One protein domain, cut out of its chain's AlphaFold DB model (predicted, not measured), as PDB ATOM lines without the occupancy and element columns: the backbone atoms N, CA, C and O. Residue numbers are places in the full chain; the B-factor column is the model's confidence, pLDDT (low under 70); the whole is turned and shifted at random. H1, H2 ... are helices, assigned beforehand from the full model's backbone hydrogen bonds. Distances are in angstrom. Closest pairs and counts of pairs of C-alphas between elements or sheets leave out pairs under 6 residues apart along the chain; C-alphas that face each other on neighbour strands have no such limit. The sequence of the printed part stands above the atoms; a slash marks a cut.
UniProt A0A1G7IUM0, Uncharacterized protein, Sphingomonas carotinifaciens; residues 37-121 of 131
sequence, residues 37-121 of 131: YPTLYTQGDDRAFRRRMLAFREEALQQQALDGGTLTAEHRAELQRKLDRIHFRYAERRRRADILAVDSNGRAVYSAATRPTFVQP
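This is residues 37 to 121 of the 131 residues of an uncharacterized protein of Sphingomonas carotinifaciens (UniProt A0A1G7IUM0). The domain is a long, narrow helical hairpin, H1 and H2 side by side and almost parallel in line, with the winding stretch of residues 96 to 121 at the end away from their link. The printed part has 85 residues, with two named helices in the order H1, H2 and no named strand; its class is all helix. It is only just loose, close to extended, with a radius of gyration of the C-alphas of 17.5 A, and spans 56 by 28 by 18 A.

H1, residues 40 to 66, begins at C-alpha 40 (5.492, 43.728, 81.029) and is 38.8 A long. H2, residues 73 to 95, is 32.5 A long and ends at C-alpha 95 (-0.581, 28.927, 83.323).

H1 and H2 touch, closest at the C-alphas of Phe 49 and Tyr 90, 6.6 A apart. They form a helical hairpin, running opposite ways at a shallow tilt of 2 degrees. In both, every O i to N i+4 pair is within hydrogen-bond range.

The C-alphas farthest apart, of Gly 68 and Pro 121, are 56.5 A apart. The printed part has no cut, and the link from H1 to H2 is short. pLDDT is under 70 at residues 37 to 42, 96 to 102 and 106 to 121.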
ATOM      1  N   TYR A  37      -5.403  43.717  80.788       65.50
ATOM      2  CA  TYR A  37      -4.171  44.372  80.365       65.50
ATOM      3  C   TYR A  37      -2.964  43.470  80.668       65.50
ATOM      4  O   TYR A  37      -2.665  43.248  81.847       65.50
ATOM      5  N   PRO A  38      -2.259  42.951  79.642       66.50
ATOM      6  CA  PRO A  38      -1.092  42.100  79.851       66.50
ATOM      7  C   PRO A  38       0.046  42.888  80.510       66.50
ATOM      8  O   PRO A  38       0.267  44.063  80.207       66.50
ATOM      9  N   THR A  39       0.797  42.240  81.400       69.19
ATOM     10  CA  THR A  39       1.929  42.866  82.096       69.19
ATOM     11  C   THR A  39       3.176  42.930  81.221       69.19
ATOM     12  O   THR A  39       3.319  42.208  80.234       69.19
ATOM     13  N   LEU A  40       4.155  43.741  81.633       68.81
ATOM     14  CA  LEU A  40       5.492  43.728  81.029       68.81
ATOM     15  C   LEU A  40       6.161  42.343  81.112       68.81
ATOM     16  O   LEU A  40       6.945  41.996  80.227       68.81
ATOM     17  N   TYR A  41       5.831  41.548  82.137       69.19
ATOM     18  CA  TYR A  41       6.337  40.186  82.312       69.19
ATOM     19  C   TYR A  41       5.738  39.222  81.287       69.19
ATOM     20  O   TYR A  41       6.496  38.553  80.587       69.19
ATOM     21  N   THR A  42       4.410  39.201  81.124       68.62
ATOM     22  CA  THR A  42       3.752  38.320  80.141       68.62
ATOM     23  C   THR A  42       4.130  38.702  78.710       68.62
ATOM     24  O   THR A  42       4.510  37.841  77.924       68.62
ATOM     25  N   GLN A  43       4.187  40.001  78.395       73.69
ATOM     26  CA  GLN A  43       4.712  40.477  77.107       73.69
ATOM     27  C   GLN A  43       6.199  40.125  76.904       73.69
ATOM     28  O   GLN A  43       6.678  39.973  75.776       73.69
ATOM     29  N   GLY A  44       6.977  40.056  77.986       77.31
ATOM     30  CA  GLY A  44       8.365  39.604  77.972       77.31
ATOM     31  C   GLY A  44       8.480  38.120  77.623       77.31
ATOM     32  O   GLY A  44       9.272  37.765  76.746       77.31
ATOM     33  N   ASP A  45       7.662  37.280  78.257       79.69
ATOM     34  CA  ASP A  45       7.608  35.836  78.022       79.69
ATOM     35  C   ASP A  45       7.138  35.499  76.599       79.69
ATOM     36  O   ASP A  45       7.782  34.689  75.932       79.69
ATOM     37  N   ASP A  46       6.114  36.182  76.079       78.31
ATOM     38  CA  ASP A  46       5.633  35.998  74.702       78.31
ATOM     39  C   ASP A  46       6.731  36.353  73.676       78.31
ATOM     40  O   ASP A  46       7.002  35.607  72.725       78.31
ATOM     41  N   ARG A  47       7.453  37.465  73.894       82.31
ATOM     42  CA  ARG A  47       8.611  37.852  73.060       82.31
ATOM     43  C   ARG A  47       9.774  36.870  73.184       82.31
ATOM     44  O   ARG A  47      10.503  36.666  72.212       82.31
ATOM     45  N   ALA A  48      10.006  36.309  74.367       83.50
ATOM     46  CA  ALA A  48      11.055  35.318  74.592       83.50
ATOM     47  C   ALA A  48      10.718  33.986  73.908       83.50
ATOM     48  O   ALA A  48      11.592  33.386  73.283       83.50
ATOM     49  N   PHE A  49       9.457  33.555  73.967       85.88
ATOM     50  CA  PHE A  49       8.962  32.381  73.257       85.88
ATOM     51  C   PHE A  49       9.112  32.539  71.747       85.88
ATOM     52  O   PHE A  49       9.747  31.698  71.113       85.88
ATOM     53  N   ARG A  50       8.658  33.665  71.179       85.94
ATOM     54  CA  ARG A  50       8.827  33.951  69.746       85.94
ATOM     55  C   ARG A  50      10.295  33.903  69.320       85.94
ATOM     56  O   ARG A  50      10.618  33.280  68.315       85.94
ATOM     57  N   ARG A  51      11.201  34.509  70.099       88.06
ATOM     58  CA  ARG A  51      12.648  34.456  69.825       88.06
ATOM     59  C   ARG A  51      13.196  33.028  69.837       88.06
ATOM     60  O   ARG A  51      13.990  32.688  68.968       88.06
ATOM     61  N   ARG A  52      12.753  32.185  70.775       88.69
ATOM     62  CA  ARG A  52      13.141  30.764  70.820       88.69
ATOM     63  C   ARG A  52      12.599  29.976  69.634       88.69
ATOM     64  O   ARG A  52      13.326  29.148  69.108       88.69
ATOM     65  N   MET A  53      11.373  30.253  69.197       90.31
ATOM     66  CA  MET A  53      10.788  29.620  68.013       90.31
ATOM     67  C   MET A  53      11.542  29.988  66.731       90.31
ATOM     68  O   MET A  53      11.799  29.118  65.906       90.31
ATOM     69  N   LEU A  54      11.956  31.250  66.586       89.81
ATOM     70  CA  LEU A  54      12.797  31.678  65.463       89.81
ATOM     71  C   LEU A  54      14.170  30.997  65.498       89.81
ATOM     72  O   LEU A  54      14.599  30.452  64.491       89.81
ATOM     73  N   ALA A  55      14.824  30.958  66.663       89.81
ATOM     74  CA  ALA A  55      16.103  30.263  66.814       89.81
ATOM     75  C   ALA A  55      15.989  28.757  66.515       89.81
ATOM     76  O   ALA A  55      16.836  28.205  65.823       89.81
ATOM     77  N   PHE A  56      14.914  28.107  66.975       92.50
ATOM     78  CA  PHE A  56      14.630  26.703  66.673       92.50
ATOM     79  C   PHE A  56      14.424  26.466  65.174       92.50
ATOM     80  O   PHE A  56      14.895  25.467  64.640       92.50
ATOM     81  N   ARG A  57      13.747  27.387  64.479       89.62
ATOM     82  CA  ARG A  57      13.584  27.311  63.024       89.62
ATOM     83  C   ARG A  57      14.931  27.366  62.306       89.62
ATOM     84  O   ARG A  57      15.157  26.549  61.423       89.62
ATOM     85  N   GLU A  58      15.809  28.292  62.682       92.56
ATOM     86  CA  GLU A  58      17.159  28.384  62.106       92.56
ATOM     87  C   GLU A  58      17.965  27.101  62.356       92.56
ATOM     88  O   GLU A  58      18.573  26.565  61.435       92.56
ATOM     89  N   GLU A  59      17.906  26.555  63.573       90.62
ATOM     90  CA  GLU A  59      18.555  25.284  63.922       90.62
ATOM     91  C   GLU A  59      18.011  24.115  63.083       90.62
ATOM     92  O   GLU A  59      18.782  23.324  62.543       90.62
ATOM     93  N   ALA A  60      16.691  24.030  62.909       90.69
ATOM     94  CA  ALA A  60      16.059  23.002  62.087       90.69
ATOM     95  C   ALA A  60      16.455  23.111  60.605       90.69
ATOM     96  O   ALA A  60      16.701  22.089  59.965       90.69
ATOM     97  N   LEU A  61      16.551  24.333  60.068       91.44
ATOM     98  CA  LEU A  61      16.999  24.578  58.694       91.44
ATOM     99  C   LEU A  61      18.475  24.213  58.504       91.44
ATOM    100  O   LEU A  61      18.824  23.598  57.497       91.44
ATOM    101  N   GLN A  62      19.333  24.537  59.474       91.81
ATOM    102  CA  GLN A  62      20.739  24.130  59.455       91.81
ATOM    103  C   GLN A  62      20.874  22.608  59.501       91.81
ATOM    104  O   GLN A  62      21.597  22.040  58.685       91.81
ATOM    105  N   GLN A  63      20.131  21.938  60.385       89.94
ATOM    106  CA  GLN A  63      20.141  20.479  60.476       89.94
ATOM    107  C   GLN A  63      19.661  19.826  59.174       89.94
ATOM    108  O   GLN A  63      20.272  18.880  58.686       89.94
ATOM    109  N   GLN A  64      18.609  20.371  58.561       91.12
ATOM    110  CA  GLN A  64      18.127  19.909  57.262       91.12
ATOM    111  C   GLN A  64      19.175  20.102  56.155       91.12
ATOM    112  O   GLN A  64      19.316  19.229  55.301       91.12
ATOM    113  N   ALA A  65      19.905  21.221  56.155       91.00
ATOM    114  CA  ALA A  65      20.975  21.469  55.190       91.00
ATOM    115  C   ALA A  65      22.150  20.491  55.370       91.00
ATOM    116  O   ALA A  65      22.668  19.984  54.377       91.00
ATOM    117  N   LEU A  66      22.525  20.185  56.619       90.69
ATOM    118  CA  LEU A  66      23.562  19.197  56.947       90.69
ATOM    119  C   LEU A  66      23.179  17.781  56.500       90.69
ATOM    120  O   LEU A  66      24.031  17.050  56.002       90.69
ATOM    121  N   ASP A  67      21.898  17.424  56.593       89.50
ATOM    122  CA  ASP A  67      21.376  16.128  56.144       89.50
ATOM    123  C   ASP A  67      21.164  16.044  54.613       89.50
ATOM    124  O   ASP A  67      20.524  15.118  54.111       89.50
ATOM    125  N   GLY A  68      21.657  17.014  53.834       88.81
ATOM    126  CA  GLY A  68      21.515  17.013  52.374       88.81
ATOM    127  C   GLY A  68      20.110  17.383  51.886       88.81
ATOM    128  O   GLY A  68      19.685  16.959  50.813       88.81
ATOM    129  N   GLY A  69      19.369  18.167  52.672       84.94
ATOM    130  CA  GLY A  69      18.049  18.694  52.321       84.94
ATOM    131  C   GLY A  69      16.871  17.889  52.872       84.94
ATOM    132  O   GLY A  69      15.738  18.369  52.804       84.94
ATOM    133  N   THR A  70      17.108  16.714  53.467       88.12
ATOM    134  CA  THR A  70      16.057  15.887  54.082       88.12
ATOM    135  C   THR A  70      16.448  15.468  55.489       88.12
ATOM    136  O   THR A  70      17.403  14.729  55.668       88.12
ATOM    137  N   LEU A  71      15.656  15.866  56.484       88.38
ATOM    138  CA  LEU A  71      15.868  15.462  57.874       88.38
ATOM    139  C   LEU A  71      15.775  13.944  58.054       88.38
ATOM    140  O   LEU A  71      14.743  13.340  57.723       88.38
ATOM    141  N   THR A  72      16.807  13.361  58.669       91.19
ATOM    142  CA  THR A  72      16.781  11.962  59.113       91.19
ATOM    143  C   THR A  72      15.691  11.745  60.171       91.19
ATOM    144  O   THR A  72      15.218  12.683  60.823       91.19
ATOM    145  N   ALA A  73      15.261  10.495  60.362       90.00
ATOM    146  CA  ALA A  73      14.261  10.167  61.381       90.00
ATOM    147  C   ALA A  73      14.737  10.531  62.802       90.00
ATOM    148  O   ALA A  73      13.950  11.019  63.614       90.00
ATOM    149  N   GLU A  74      16.029  10.346  63.078       89.12
ATOM    150  CA  GLU A  74      16.652  10.655  64.367       89.12
ATOM    151  C   GLU A  74      16.677  12.162  64.631       89.12
ATOM    152  O   GLU A  74      16.193  12.613  65.674       89.12
ATOM    153  N   HIS A  75      17.134  12.954  63.657       90.12
ATOM    154  CA  HIS A  75      17.161  14.413  63.773       90.12
ATOM    155  C   HIS A  75      15.752  15.003  63.851       90.12
ATOM    156  O   HIS A  75      15.501  15.915  64.637       90.12
ATOM    157  N   ARG A  76      14.783  14.437  63.120       88.56
ATOM    158  CA  ARG A  76      13.370  14.823  63.247       88.56
ATOM    159  C   ARG A  76      12.839  14.580  64.660       88.56
ATOM    160  O   ARG A  76      12.181  15.455  65.218       88.56
ATOM    161  N   ALA A  77      13.133  13.423  65.254       90.62
ATOM    162  CA  ALA A  77      12.720  13.109  66.621       90.62
ATOM    163  C   ALA A  77      13.409  14.011  67.660       90.62
ATOM    164  O   ALA A  77      12.815  14.372  68.679       90.62
ATOM    165  N   GLU A  78      14.664  14.396  67.434       90.69
ATOM    166  CA  GLU A  78      15.353  15.375  68.273       90.69
ATOM    167  C   GLU A  78      14.714  16.766  68.188       90.69
ATOM    168  O   GLU A  78      14.388  17.347  69.227       90.69
ATOM    169  N   LEU A  79      14.479  17.273  66.975       90.69
ATOM    170  CA  LEU A  79      13.821  18.561  66.758       90.69
ATOM    171  C   LEU A  79      12.419  18.581  67.375       90.69
ATOM    172  O   LEU A  79      12.073  19.546  68.054       90.69
ATOM    173  N   GLN A  80      11.652  17.495  67.247       88.75
ATOM    174  CA  GLN A  80      10.343  17.381  67.889       88.75
ATOM    175  C   GLN A  80      10.450  17.477  69.419       88.75
ATOM    176  O   GLN A  80       9.747  18.270  70.037       88.75
ATOM    177  N   ARG A  81      11.391  16.759  70.047       90.75
ATOM    178  CA  ARG A  81      11.608  16.839  71.506       90.75
ATOM    179  C   ARG A  81      12.011  18.243  71.967       90.75
ATOM    180  O   ARG A  81      11.621  18.674  73.056       90.75
ATOM    181  N   LYS A  82      12.809  18.960  71.168       90.31
ATOM    182  CA  LYS A  82      13.176  20.360  71.437       90.31
ATOM    183  C   LYS A  82      11.952  21.272  71.338       90.31
ATOM    184  O   LYS A  82      11.731  22.070  72.252       90.31
ATOM    185  N   LEU A  83      11.140  21.106  70.295       88.81
ATOM    186  CA  LEU A  83       9.897  21.844  70.089       88.81
ATOM    187  C   LEU A  83       8.922  21.633  71.257       88.81
ATOM    188  O   LEU A  83       8.489  22.605  71.880       88.81
ATOM    189  N   ASP A  84       8.675  20.382  71.641       88.31
ATOM    190  CA  ASP A  84       7.788  20.030  72.755       88.31
ATOM    191  C   ASP A  84       8.257  20.673  74.067       88.31
ATOM    192  O   ASP A  84       7.460  21.213  74.835       88.31
ATOM    193  N   ARG A  85       9.574  20.698  74.318       86.19
ATOM    194  CA  ARG A  85      10.154  21.356  75.498       86.19
ATOM    195  C   ARG A  85       9.947  22.872  75.479       86.19
ATOM    196  O   ARG A  85       9.723  23.464  76.539       86.19
ATOM    197  N   ILE A  86      10.054  23.511  74.313       84.69
ATOM    198  CA  ILE A  86       9.815  24.952  74.148       84.69
ATOM    199  C   ILE A  86       8.340  25.268  74.430       84.69
ATOM    200  O   ILE A  86       8.064  26.160  75.238       84.69
ATOM    201  N   HIS A  87       7.415  24.493  73.858       84.62
ATOM    202  CA  HIS A  87       5.977  24.638  74.098       84.62
ATOM    203  C   HIS A  87       5.597  24.368  75.553       84.62
ATOM    204  O   HIS A  87       4.899  25.183  76.151       84.62
ATOM    205  N   PHE A  88       6.097  23.288  76.158       79.25
ATOM    206  CA  PHE A  88       5.806  22.947  77.551       79.25
ATOM    207  C   PHE A  88       6.206  24.076  78.507       79.25
ATOM    208  O   PHE A  88       5.403  24.522  79.324       79.25
ATOM    209  N   ARG A  89       7.433  24.599  78.369       80.88
ATOM    210  CA  ARG A  89       7.928  25.699  79.214       80.88
ATOM    211  C   ARG A  89       7.129  26.983  79.029       80.88
ATOM    212  O   ARG A  89       6.966  27.739  79.984       80.88
ATOM    213  N   TYR A  90       6.681  27.264  77.809       82.19
ATOM    214  CA  TYR A  90       5.847  28.430  77.545       82.19
ATOM    215  C   TYR A  90       4.444  28.260  78.131       82.19
ATOM    216  O   TYR A  90       3.987  29.137  78.856       82.19
ATOM    217  N   ALA A  91       3.809  27.106  77.920       78.31
ATOM    218  CA  ALA A  91       2.506  26.785  78.494       78.31
ATOM    219  C   ALA A  91       2.524  26.840  80.030       78.31
ATOM    220  O   ALA A  91       1.602  27.375  80.638       78.31
ATOM    221  N   GLU A  92       3.591  26.355  80.669       77.44
ATOM    222  CA  GLU A  92       3.762  26.455  82.120       77.44
ATOM    223  C   GLU A  92       3.831  27.917  82.591       77.44
ATOM    224  O   GLU A  92       3.151  28.299  83.545       77.44
ATOM    225  N   ARG A  93       4.613  28.759  81.903       76.50
ATOM    226  CA  ARG A  93       4.696  30.197  82.206       76.50
ATOM    227  C   ARG A  93       3.354  30.895  82.021       76.50
ATOM    228  O   ARG A  93       2.976  31.699  82.866       76.50
ATOM    229  N   ARG A  94       2.610  30.534  80.974       73.81
ATOM    230  CA  ARG A  94       1.267  31.064  80.712       73.81
ATOM    231  C   ARG A  94       0.258  30.644  81.769       73.81
ATOM    232  O   ARG A  94      -0.428  31.506  82.301       73.81
ATOM    233  N   ARG A  95       0.257  29.379  82.197       70.75
ATOM    234  CA  ARG A  95      -0.581  28.927  83.323       70.75
ATOM    235  C   ARG A  95      -0.291  29.683  84.619       70.75
ATOM    236  O   ARG A  95      -1.204  29.960  85.373       70.75
ATOM    237  N   ARG A  96       0.962  30.059  84.883       67.50
ATOM    238  CA  ARG A  96       1.318  30.889  86.053       67.50
ATOM    239  C   ARG A  96       0.923  32.366  85.906       67.50
ATOM    240  O   ARG A  96       1.039  33.130  86.866       67.50
ATOM    241  N   ALA A  97       0.532  32.801  84.715       64.50
ATOM    242  CA  ALA A  97       0.028  34.146  84.461       64.50
ATOM    243  C   ALA A  97      -1.498  34.207  84.370       64.50
ATOM    244  O   ALA A  97      -2.079  35.263  84.609       64.50
ATOM    245  N   ASP A  98      -2.139  33.081  84.075       67.38
ATOM    246  CA  ASP A  98      -3.586  32.970  84.044       67.38
ATOM    247  C   ASP A  98      -4.186  33.108  85.455       67.38
ATOM    248  O   ASP A  98      -3.868  32.351  86.373       67.38
ATOM    249  N   ILE A  99      -5.074  34.091  85.630       59.84
ATOM    250  CA  ILE A  99      -5.780  34.342  86.896       59.84
ATOM    251  C   ILE A  99      -6.713  33.179  87.251       59.84
ATOM    252  O   ILE A  99      -6.970  32.933  88.430       59.84
ATOM    253  N   LEU A 100      -7.230  32.472  86.248       66.06
ATOM    254  CA  LEU A 100      -8.148  31.353  86.433       66.06
ATOM    255  C   LEU A 100      -7.424  30.019  86.618       66.06
ATOM    256  O   LEU A 100      -8.068  29.013  86.921       66.06
ATOM    257  N   ALA A 101      -6.098  29.989  86.470       65.19
ATOM    258  CA  ALA A 101      -5.340  28.769  86.661       65.19
ATOM    259  C   ALA A 101      -5.310  28.360  88.137       65.19
ATOM    260  O   ALA A 101      -4.818  29.082  89.013       65.19
ATOM    261  N   VAL A 102      -5.784  27.143  88.382       66.25
ATOM    262  CA  VAL A 102      -5.765  26.481  89.684       66.25
ATOM    263  C   VAL A 102      -4.973  25.178  89.610       66.25
ATOM    264  O   VAL A 102      -4.911  24.531  88.562       66.25
ATOM    265  N   ASP A 103      -4.318  24.813  90.709       72.81
ATOM    266  CA  ASP A 103      -3.625  23.537  90.844       72.81
ATOM    267  C   ASP A 103      -4.628  22.404  91.110       72.81
ATOM    268  O   ASP A 103      -5.837  22.618  91.242       72.81
ATOM    269  N   SER A 104      -4.131  21.171  91.214       72.62
ATOM    270  CA  SER A 104      -4.956  19.996  91.525       72.62
ATOM    271  C   SER A 104      -5.671  20.078  92.879       72.62
ATOM    272  O   SER A 104      -6.576  19.291  93.134       72.62
ATOM    273  N   ASN A 105      -5.266  21.007  93.746       74.94
ATOM    274  CA  ASN A 105      -5.837  21.242  95.067       74.94
ATOM    275  C   ASN A 105      -6.765  22.472  95.080       74.94
ATOM    276  O   ASN A 105      -7.185  22.908  96.152       74.94
ATOM    277  N   GLY A 106      -7.061  23.058  93.914       61.16
ATOM    278  CA  GLY A 106      -7.912  24.240  93.773       61.16
ATOM    279  C   GLY A 106      -7.252  25.550  94.212       61.16
ATOM    280  O   GLY A 106      -7.940  26.561  94.354       61.16
ATOM    281  N   ARG A 107      -5.934  25.569  94.442       65.06
ATOM    282  CA  ARG A 107      -5.200  26.793  94.782       65.06
ATOM    283  C   ARG A 107      -4.794  27.524  93.518       65.06
ATOM    284  O   ARG A 107      -4.333  26.916  92.559       65.06
ATOM    285  N   ALA A 108      -4.916  28.844  93.548       60.94
ATOM    286  CA  ALA A 108      -4.410  29.715  92.500       60.94
ATOM    287  C   ALA A 108      -2.922  29.442  92.211       60.94
ATOM    288  O   ALA A 108      -2.088  29.504  93.115       60.94
ATOM    289  N   VAL A 109      -2.595  29.178  90.944       63.41
ATOM    290  CA  VAL A 109      -1.214  28.943  90.470       63.41
ATOM    291  C   VAL A 109      -0.511  30.257  90.107       63.41
ATOM    292  O   VAL A 109       0.704  30.287  89.897       63.41
ATOM    293  N   TYR A 110      -1.252  31.364  90.034       60.75
ATOM    294  CA  TYR A 110      -0.712  32.634  89.572       60.75
ATOM    295  C   TYR A 110       0.207  33.321  90.591       60.75
ATOM    296  O   TYR A 110      -0.007  33.274  91.803       60.75
ATOM    297  N   SER A 111       1.229  34.020  90.090       54.19
ATOM    298  CA  SER A 111       2.141  34.829  90.911       54.19
ATOM    299  C   SER A 111       1.764  36.314  90.872       54.19
ATOM    300  O   SER A 111       1.265  36.810  89.864       54.19
ATOM    301  N   ALA A 112       2.041  37.066  91.945       51.09
ATOM    302  CA  ALA A 112       1.737  38.500  91.999       51.09
ATOM    303  C   ALA A 112       2.421  39.324  90.886       51.09
ATOM    304  O   ALA A 112       1.883  40.349  90.479       51.09
ATOM    305  N   ALA A 113       3.565  38.860  90.371       50.38
ATOM    306  CA  ALA A 113       4.324  39.516  89.304       50.38
ATOM    307  C   ALA A 113       3.720  39.318  87.901       50.38
ATOM    308  O   ALA A 113       3.983  40.108  86.998       50.38
ATOM    309  N   THR A 114       2.911  38.273  87.713       56.34
ATOM    310  CA  THR A 114       2.254  37.951  86.439       56.34
ATOM    311  C   THR A 114       0.784  38.375  86.393       56.34
ATOM    312  O   THR A 114       0.149  38.235  85.352       56.34
ATOM    313  N   ARG A 115       0.258  38.947  87.487       57.12
ATOM    314  CA  ARG A 115      -1.100  39.504  87.562       57.12
ATOM    315  C   ARG A 115      -1.299  40.625  86.543       57.12
ATOM    316  O   ARG A 115      -0.513  41.566  86.582       57.12
ATOM    317  N   PRO A 116      -2.355  40.605  85.709       60.81
ATOM    318  CA  PRO A 116      -2.651  41.732  84.835       60.81
ATOM    319  C   PRO A 116      -2.790  43.019  85.645       60.81
ATOM    320  O   PRO A 116      -3.366  43.035  86.733       60.81
ATOM    321  N   THR A 117      -2.237  44.097  85.091       58.88
ATOM    322  CA  THR A 117      -2.136  45.399  85.763       58.88
ATOM    323  C   THR A 117      -3.512  45.968  86.103       58.88
ATOM    324  O   THR A 117      -3.663  46.689  87.086       58.88
ATOM    325  N   PHE A 118      -4.521  45.648  85.291       59.84
ATOM    326  CA  PHE A 118      -5.878  46.144  85.447       59.84
ATOM    327  C   PHE A 118      -6.885  45.109  84.937       59.84
ATOM    328  O   PHE A 118      -6.686  44.516  83.873       59.84
ATOM    329  N   VAL A 119      -7.942  44.896  85.723       57.88
ATOM    330  CA  VAL A 119      -9.067  43.999  85.431       57.88
ATOM    331  C   VAL A 119     -10.347  44.806  85.643       57.88
ATOM    332  O   VAL A 119     -10.684  45.122  86.784       57.88
ATOM    333  N   GLN A 120     -11.037  45.181  84.564       57.16
ATOM    334  CA  GLN A 120     -12.270  45.979  84.654       57.16
ATOM    335  C   GLN A 120     -13.494  45.108  84.396       57.16
ATOM    336  O   GLN A 120     -13.558  44.526  83.321       57.16
ATOM    337  N   PRO A 121     -14.473  45.016  85.310       54.50
ATOM    338  CA  PRO A 121     -15.691  44.252  85.070       54.50
ATOM    339  C   PRO A 121     -16.608  44.924  84.033       54.50
ATOM    340  O   PRO A 121     -16.600  46.157  83.902       54.50
TER     341      PRO A 121